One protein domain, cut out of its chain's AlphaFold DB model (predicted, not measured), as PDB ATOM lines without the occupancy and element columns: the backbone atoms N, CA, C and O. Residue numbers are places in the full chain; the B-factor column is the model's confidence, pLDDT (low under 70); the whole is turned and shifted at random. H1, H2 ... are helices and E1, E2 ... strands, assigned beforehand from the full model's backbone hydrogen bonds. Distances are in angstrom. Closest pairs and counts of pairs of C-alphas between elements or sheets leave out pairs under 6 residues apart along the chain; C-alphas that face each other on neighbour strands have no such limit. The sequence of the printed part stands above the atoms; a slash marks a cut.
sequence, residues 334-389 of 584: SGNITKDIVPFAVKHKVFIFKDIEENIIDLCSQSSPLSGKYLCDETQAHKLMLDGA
ATOM      1  N   SER A 334     -40.556   8.926 -20.925       76.75
ATOM      2  CA  SER A 334     -39.968  10.190 -20.458       76.75
ATOM      3  C   SER A 334     -38.881  10.032 -19.378       76.75
ATOM      4  O   SER A 334     -38.218  11.009 -19.037       76.75
ATOM      5  N   GLY A 335     -38.688   8.827 -18.818       68.75
ATOM      6  CA  GLY A 335     -37.633   8.505 -17.844       68.75
ATOM      7  C   GLY A 335     -37.930   8.880 -16.384       68.75
ATOM      8  O   GLY A 335     -37.325   8.312 -15.476       68.75
ATOM      9  N   ASN A 336     -38.909   9.754 -16.129       69.12
ATOM     10  CA  ASN A 336     -39.150  10.333 -14.799       69.12
ATOM     11  C   ASN A 336     -40.015   9.479 -13.851       69.12
ATOM     12  O   ASN A 336     -40.020   9.726 -12.647       69.12
ATOM     13  N   ILE A 337     -40.736   8.472 -14.350       72.69
ATOM     14  CA  ILE A 337     -41.793   7.791 -13.574       72.69
ATOM     15  C   ILE A 337     -41.327   6.520 -12.844       72.69
ATOM     16  O   ILE A 337     -42.096   5.880 -12.131       72.69
ATOM     17  N   THR A 338     -40.054   6.135 -12.982       73.38
ATOM     18  CA  THR A 338     -39.536   4.892 -12.378       73.38
ATOM     19  C   THR A 338     -39.760   4.853 -10.859       73.38
ATOM     20  O   THR A 338     -40.118   3.812 -10.314       73.38
ATOM     21  N   LYS A 339     -39.616   5.993 -10.168       74.00
ATOM     22  CA  LYS A 339     -39.848   6.108  -8.715       74.00
ATOM     23  C   LYS A 339     -41.311   5.888  -8.316       74.00
ATOM     24  O   LYS A 339     -41.561   5.469  -7.191       74.00
ATOM     25  N   ASP A 340     -42.245   6.099  -9.236       77.75
ATOM     26  CA  ASP A 340     -43.684   6.075  -8.962       77.75
ATOM     27  C   ASP A 340     -44.298   4.715  -9.281       77.75
ATOM     28  O   ASP A 340     -45.199   4.245  -8.585       77.75
ATOM     29  N   ILE A 341     -43.769   4.046 -10.310       86.19
ATOM     30  CA  ILE A 341     -44.228   2.714 -10.702       86.19
ATOM     31  C   ILE A 341     -43.771   1.657  -9.693       86.19
ATOM     32  O   ILE A 341     -44.528   0.736  -9.386       86.19
ATOM     33  N   VAL A 342     -42.562   1.785  -9.135       87.00
ATOM     34  CA  VAL A 342     -41.983   0.770  -8.238       87.00
ATOM     35  C   VAL A 342     -42.828   0.513  -6.978       87.00
ATOM     36  O   VAL A 342     -43.070  -0.659  -6.691       87.00
ATOM     37  N   PRO A 343     -43.327   1.520  -6.232       88.69
ATOM     38  CA  PRO A 343     -44.216   1.284  -5.093       88.69
ATOM     39  C   PRO A 343     -45.464   0.472  -5.455       88.69
ATOM     40  O   PRO A 343     -45.794  -0.496  -4.765       88.69
ATOM     41  N   PHE A 344     -46.124   0.815  -6.566       90.88
ATOM     42  CA  PHE A 344     -47.285   0.070  -7.056       90.88
ATOM     43  C   PHE A 344     -46.890  -1.358  -7.440       90.88
ATOM     44  O   PHE A 344     -47.559  -2.318  -7.055       90.88
ATOM     45  N   ALA A 345     -45.774  -1.499  -8.158       92.00
ATOM     46  CA  ALA A 345     -45.240  -2.771  -8.614       92.00
ATOM     47  C   ALA A 345     -44.938  -3.723  -7.452       92.00
ATOM     48  O   ALA A 345     -45.375  -4.870  -7.464       92.00
ATOM     49  N   VAL A 346     -44.267  -3.239  -6.406       90.12
ATOM     50  CA  VAL A 346     -43.962  -4.034  -5.210       90.12
ATOM     51  C   VAL A 346     -45.241  -4.409  -4.466       90.12
ATOM     52  O   VAL A 346     -45.452  -5.584  -4.161       90.12
ATOM     53  N   LYS A 347     -46.134  -3.440  -4.231       88.38
ATOM     54  CA  LYS A 347     -47.389  -3.662  -3.502       88.38
ATOM     55  C   LYS A 347     -48.267  -4.727  -4.160       88.38
ATOM     56  O   LYS A 347     -48.788  -5.603  -3.471       88.38
ATOM     57  N   HIS A 348     -48.429  -4.655  -5.480       88.81
ATOM     58  CA  HIS A 348     -49.318  -5.542  -6.243       88.81
ATOM     59  C   HIS A 348     -48.602  -6.712  -6.910       88.81
ATOM     60  O   HIS A 348     -49.236  -7.484  -7.627       88.81
ATOM     61  N   LYS A 349     -47.302  -6.877  -6.651       89.94
ATOM     62  CA  LYS A 349     -46.463  -7.933  -7.228       89.94
ATOM     63  C   LYS A 349     -46.505  -7.926  -8.764       89.94
ATOM     64  O   LYS A 349     -46.842  -8.923  -9.399       89.94
ATOM     65  N   VAL A 350     -46.163  -6.785  -9.355       91.44
ATOM     66  CA  VAL A 350     -46.171  -6.528 -10.799       91.44
ATOM     67  C   VAL A 350     -44.745  -6.300 -11.303       91.44
ATOM     68  O   VAL A 350     -43.968  -5.571 -10.703       91.44
ATOM     69  N   PHE A 351     -44.414  -6.923 -12.424       92.25
ATOM     70  CA  PHE A 351     -43.209  -6.710 -13.223       92.25
ATOM     71  C   PHE A 351     -43.529  -6.100 -14.591       92.25
ATOM     72  O   PHE A 351     -42.672  -5.456 -15.186       92.25
ATOM     73  N   ILE A 352     -44.750  -6.306 -15.090       93.06
ATOM     74  CA  ILE A 352     -45.166  -5.876 -16.421       93.06
ATOM     75  C   ILE A 352     -46.435  -5.036 -16.299       93.06
ATOM     76  O   ILE A 352     -47.416  -5.463 -15.698       93.06
ATOM     77  N   PHE A 353     -46.442  -3.852 -16.891       93.25
ATOM     78  CA  PHE A 353     -47.653  -3.055 -17.050       93.25
ATOM     79  C   PHE A 353     -48.092  -3.136 -18.498       93.25
ATOM     80  O   PHE A 353     -47.264  -3.080 -19.405       93.25
ATOM     81  N   LYS A 354     -49.393  -3.273 -18.701       93.44
ATOM     82  CA  LYS A 354     -50.005  -3.254 -20.018       93.44
ATOM     83  C   LYS A 354     -51.134  -2.238 -20.010       93.44
ATOM     84  O   LYS A 354     -52.086  -2.385 -19.243       93.44
ATOM     85  N   ASP A 355     -50.988  -1.179 -20.789       90.62
ATOM     86  CA  ASP A 355     -52.009  -0.138 -20.844       90.62
ATOM     87  C   ASP A 355     -53.163  -0.508 -21.791       90.62
ATOM     88  O   ASP A 355     -53.183  -1.579 -22.402       90.62
ATOM     89  N   ILE A 356     -54.139   0.396 -21.879       87.81
ATOM     90  CA  ILE A 356     -55.348   0.269 -22.706       87.81
ATOM     91  C   ILE A 356     -55.069   0.176 -24.212       87.81
ATOM     92  O   ILE A 356     -55.922  -0.297 -24.958       87.81
ATOM     93  N   GLU A 357     -53.900   0.632 -24.658       88.81
ATOM     94  CA  GLU A 357     -53.445   0.575 -26.050       88.81
ATOM     95  C   GLU A 357     -52.581  -0.667 -26.304       88.81
ATOM     96  O   GLU A 357     -52.002  -0.820 -27.376       88.81
ATOM     97  N   GLU A 358     -52.517  -1.572 -25.323       89.38
ATOM     98  CA  GLU A 358     -51.718  -2.792 -25.337       89.38
ATOM     99  C   GLU A 358     -50.203  -2.534 -25.326       89.38
ATOM    100  O   GLU A 358     -49.420  -3.469 -25.535       89.38
ATOM    101  N   ASN A 359     -49.765  -1.307 -25.016       92.19
ATOM    102  CA  ASN A 359     -48.352  -1.004 -24.840       92.19
ATOM    103  C   ASN A 359     -47.838  -1.702 -23.581       92.19
ATOM    104  O   ASN A 359     -48.480  -1.691 -22.528       92.19
ATOM    105  N   ILE A 360     -46.649  -2.294 -23.686       91.69
ATOM    106  CA  ILE A 360     -46.042  -3.079 -22.614       91.69
ATOM    107  C   ILE A 360     -44.883  -2.298 -21.996       91.69
ATOM    108  O   ILE A 360     -43.925  -1.934 -22.676       91.69
ATOM    109  N   ILE A 361     -44.943  -2.111 -20.682       92.00
ATOM    110  CA  ILE A 361     -43.825  -1.660 -19.855       92.00
ATOM    111  C   ILE A 361     -43.343  -2.868 -19.058       92.00
ATOM    112  O   ILE A 361     -43.915  -3.216 -18.026       92.00
ATOM    113  N   ASP A 362     -42.288  -3.517 -19.536       92.44
ATOM    114  CA  ASP A 362     -41.588  -4.545 -18.767       92.44
ATOM    115  C   ASP A 362     -40.478  -3.884 -17.946       92.44
ATOM    116  O   ASP A 362     -39.452  -3.440 -18.483       92.44
ATOM    117  N   LEU A 363     -40.696  -3.836 -16.628       91.25
ATOM    118  CA  LEU A 363     -39.782  -3.224 -15.674       91.25
ATOM    119  C   LEU A 363     -38.403  -3.876 -15.677       91.25
ATOM    120  O   LEU A 363     -37.448  -3.218 -15.283       91.25
ATOM    121  N   CYS A 364     -38.274  -5.122 -16.127       90.25
ATOM    122  CA  CYS A 364     -37.009  -5.848 -16.171       90.25
ATOM    123  C   CYS A 364     -36.559  -6.193 -17.592       90.25
ATOM    124  O   CYS A 364     -35.642  -6.996 -17.770       90.25
ATOM    125  N   SER A 365     -37.151  -5.544 -18.599       88.12
ATOM    126  CA  SER A 365     -36.631  -5.577 -19.964       88.12
ATOM    127  C   SER A 365     -35.202  -5.041 -20.024       88.12
ATOM    128  O   SER A 365     -34.782  -4.225 -19.204       88.12
ATOM    129  N   GLN A 366     -34.445  -5.445 -21.044       81.88
ATOM    130  CA  GLN A 366     -33.068  -4.973 -21.233       81.88
ATOM    131  C   GLN A 366     -32.972  -3.446 -21.394       81.88
ATOM    132  O   GLN A 366     -31.981  -2.854 -20.980       81.88
ATOM    133  N   SER A 367     -34.002  -2.815 -21.963       81.25
ATOM    134  CA  SER A 367     -34.109  -1.361 -22.128       81.25
ATOM    135  C   SER A 367     -34.559  -0.625 -20.867       81.25
ATOM    136  O   SER A 367     -34.555   0.603 -20.846       81.25
ATOM    137  N   SER A 368     -34.982  -1.342 -19.826       83.81
ATOM    138  CA  SER A 368     -35.463  -0.718 -18.602       83.81
ATOM    139  C   SER A 368     -34.313  -0.089 -17.801       83.81
ATOM    140  O   SER A 368     -33.292  -0.750 -17.579       83.81
ATOM    141  N   PRO A 369     -34.482   1.129 -17.249       79.00
ATOM    142  CA  PRO A 369     -33.528   1.713 -16.302       79.00
ATOM    143  C   PRO A 369     -33.376   0.888 -15.011       79.00
ATOM    144  O   PRO A 369     -32.394   1.056 -14.280       79.00
ATOM    145  N   LEU A 370     -34.328  -0.008 -14.732       79.94
ATOM    146  CA  LEU A 370     -34.310  -0.924 -13.595       79.94
ATOM    147  C   LEU A 370     -33.600  -2.248 -13.898       79.94
ATOM    148  O   LEU A 370     -33.341  -2.998 -12.965       79.94
ATOM    149  N   SER A 371     -33.253  -2.541 -15.155       77.81
ATOM    150  CA  SER A 371     -32.615  -3.805 -15.538       77.81
ATOM    151  C   SER A 371     -31.365  -4.099 -14.698       77.81
ATOM    152  O   SER A 371     -30.468  -3.257 -14.567       77.81
ATOM    153  N   GLY A 372     -31.328  -5.286 -14.081       71.44
ATOM    154  CA  GLY A 372     -30.232  -5.722 -13.208       71.44
ATOM    155  C   GLY A 372     -30.072  -4.953 -11.905       71.44
ATOM    156  O   GLY A 372     -29.015  -5.011 -11.279       71.44
ATOM    157  N   LYS A 373     -31.078  -4.177 -11.509       77.06
ATOM    158  CA  LYS A 373     -31.068  -3.367 -10.296       77.06
ATOM    159  C   LYS A 373     -32.405  -3.517  -9.587       77.06
ATOM    160  O   LYS A 373     -33.430  -3.779 -10.210       77.06
ATOM    161  N   TYR A 374     -32.414  -3.261  -8.282       81.88
ATOM    162  CA  TYR A 374     -33.650  -3.154  -7.502       81.88
ATOM    163  C   TYR A 374     -34.579  -4.353  -7.727       81.88
ATOM    164  O   TYR A 374     -34.145  -5.479  -7.540       81.88
ATOM    165  N   LEU A 375     -35.827  -4.145  -8.158       85.50
ATOM    166  CA  LEU A 375     -36.780  -5.234  -8.376       85.50
ATOM    167  C   LEU A 375     -36.367  -6.235  -9.472       85.50
ATOM    168  O   LEU A 375     -36.933  -7.317  -9.514       85.50
ATOM    169  N   CYS A 376     -35.396  -5.902 -10.327       86.50
ATOM    170  CA  CYS A 376     -34.878  -6.769 -11.392       86.50
ATOM    171  C   CYS A 376     -33.555  -7.451 -11.032       86.50
ATOM    172  O   CYS A 376     -32.930  -8.082 -11.883       86.50
ATOM    173  N   ASP A 377     -33.110  -7.307  -9.785       87.94
ATOM    174  CA  ASP A 377     -32.135  -8.200  -9.173       87.94
ATOM    175  C   ASP A 377     -32.891  -9.320  -8.452       87.94
ATOM    176  O   ASP A 377     -33.815  -9.055  -7.693       87.94
ATOM    177  N   GLU A 378     -32.507 -10.578  -8.660       88.31
ATOM    178  CA  GLU A 378     -33.222 -11.725  -8.088       88.31
ATOM    179  C   GLU A 378     -33.270 -11.723  -6.559       88.31
ATOM    180  O   GLU A 378     -34.313 -12.010  -5.970       88.31
ATOM    181  N   THR A 379     -32.169 -11.361  -5.902       88.44
ATOM    182  CA  THR A 379     -32.115 -11.341  -4.436       88.44
ATOM    183  C   THR A 379     -33.056 -10.272  -3.888       88.44
ATOM    184  O   THR A 379     -33.818 -10.518  -2.949       88.44
ATOM    185  N   GLN A 380     -33.044  -9.085  -4.490       89.44
ATOM    186  CA  GLN A 380     -33.957  -8.006  -4.124       89.44
ATOM    187  C   GLN A 380     -35.409  -8.327  -4.492       89.44
ATOM    188  O   GLN A 380     -36.298  -8.063  -3.688       89.44
ATOM    189  N   ALA A 381     -35.664  -8.942  -5.648       90.25
ATOM    190  CA  ALA A 381     -36.989  -9.382  -6.064       90.25
ATOM    191  C   ALA A 381     -37.578 -10.365  -5.049       90.25
ATOM    192  O   ALA A 381     -38.688 -10.155  -4.569       90.25
ATOM    193  N   HIS A 382     -36.821 -11.388  -4.636       89.12
ATOM    194  CA  HIS A 382     -37.223 -12.289  -3.553       89.12
ATOM    195  C   HIS A 382     -37.585 -11.524  -2.286       89.12
ATOM    196  O   HIS A 382     -38.654 -11.731  -1.715       89.12
ATOM    197  N   LYS A 383     -36.720 -10.601  -1.867       90.31
ATOM    198  CA  LYS A 383     -36.912  -9.818  -0.648       90.31
ATOM    199  C   LYS A 383     -38.164  -8.939  -0.691       90.31
ATOM    200  O   LYS A 383     -38.891  -8.894   0.295       90.31
ATOM    201  N   LEU A 384     -38.389  -8.240  -1.801       88.25
ATOM    202  CA  LEU A 384     -39.442  -7.231  -1.946       88.25
ATOM    203  C   LEU A 384     -40.785  -7.835  -2.369       88.25
ATOM    204  O   LEU A 384     -41.822  -7.423  -1.868       88.25
ATOM    205  N   MET A 385     -40.775  -8.811  -3.276       86.31
ATOM    206  CA  MET A 385     -41.992  -9.367  -3.885       86.31
ATOM    207  C   MET A 385     -42.515 -10.591  -3.128       86.31
ATOM    208  O   MET A 385     -43.719 -10.877  -3.136       86.31
ATOM    209  N   LEU A 386     -41.612 -11.340  -2.493       84.19
ATOM    210  CA  LEU A 386     -41.890 -12.636  -1.873       84.19
ATOM    211  C   LEU A 386     -41.458 -12.710  -0.402       84.19
ATOM    212  O   LEU A 386     -41.350 -13.808   0.140       84.19
ATOM    213  N   ASP A 387     -41.212 -11.570   0.248       84.81
ATOM    214  CA  ASP A 387     -40.791 -11.488   1.656       84.81
ATOM    215  C   ASP A 387     -39.550 -12.351   1.977       84.81
ATOM    216  O   ASP A 387     -39.405 -12.913   3.064       84.81
ATOM    217  N   GLY A 388     -38.643 -12.475   1.003       86.62
ATOM    218  CA  GLY A 388     -37.406 -13.255   1.078       86.62
ATOM    219  C   GLY A 388     -37.546 -14.727   0.685       86.62
ATOM    220  O   GLY A 388     -36.547 -15.442   0.678       86.62
ATOM    221  N   ALA A 389     -38.748 -15.197   0.354       83.50
ATOM    222  CA  ALA A 389     -38.964 -16.565  -0.093       83.50
ATOM    223  C   ALA A 389     -38.713 -16.733  -1.603       83.50
ATOM    224  O   ALA A 389     -38.836 -15.795  -2.388       83.50
TER     225      ALA A 389
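AT A GLANCE: This is residues 334 to 389 of the 584 residues of an uncharacterized protein of Paramuricea clavata (UniProt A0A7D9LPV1). A small two-stranded hairpin, E1 and E2, makes one end of an elongated body and the short helix H2 the other, with helix H1 and the winding unnamed stretch 363 to 377 between these ends. The printed part has 56 residues, under half in named elements, in the order H1, E1, E2, H2; the class is mixed and the sheet antiparallel. It is compact, with a radius of gyration of the C-alphas of 11.3 A, and spans 34 by 20 by 16 A.

IN THESE COORDINATES: H1, residues 338 to 348, begins at C-alpha 338 (-39.536, 4.892, -12.378) and is 15.6 A long. E1 is residues 352 to 354, 6.6 A, and E2 residues 360 to 362, 6.1 A. H2, residues 378 to 385, 10.0 A, ends at C-alpha 385 (-41.992, -9.367, -3.885).

HOW THE PARTS SIT: H1 and H2 only just touch, with 3 pairs of C-alphas within 8 A, the closest those of Val 346 and Met 385, 5.8 A apart; they run the same way at a steep tilt of 67 degrees. In the hairpin, N 353 and O 361 are within hydrogen-bond range, 2.8 A. H1 and E2 are apart, as are E1 and H2. Every O i to N i+4 pair is within range in H2, 5 of 7 in H1.

THE WHOLE: The farthest C-alphas, of Glu 357 and Gly 388, are 34.4 A apart. The printed part has no cut; the link E2 to H2 is long. Residues 335 to 336 have pLDDT under 70.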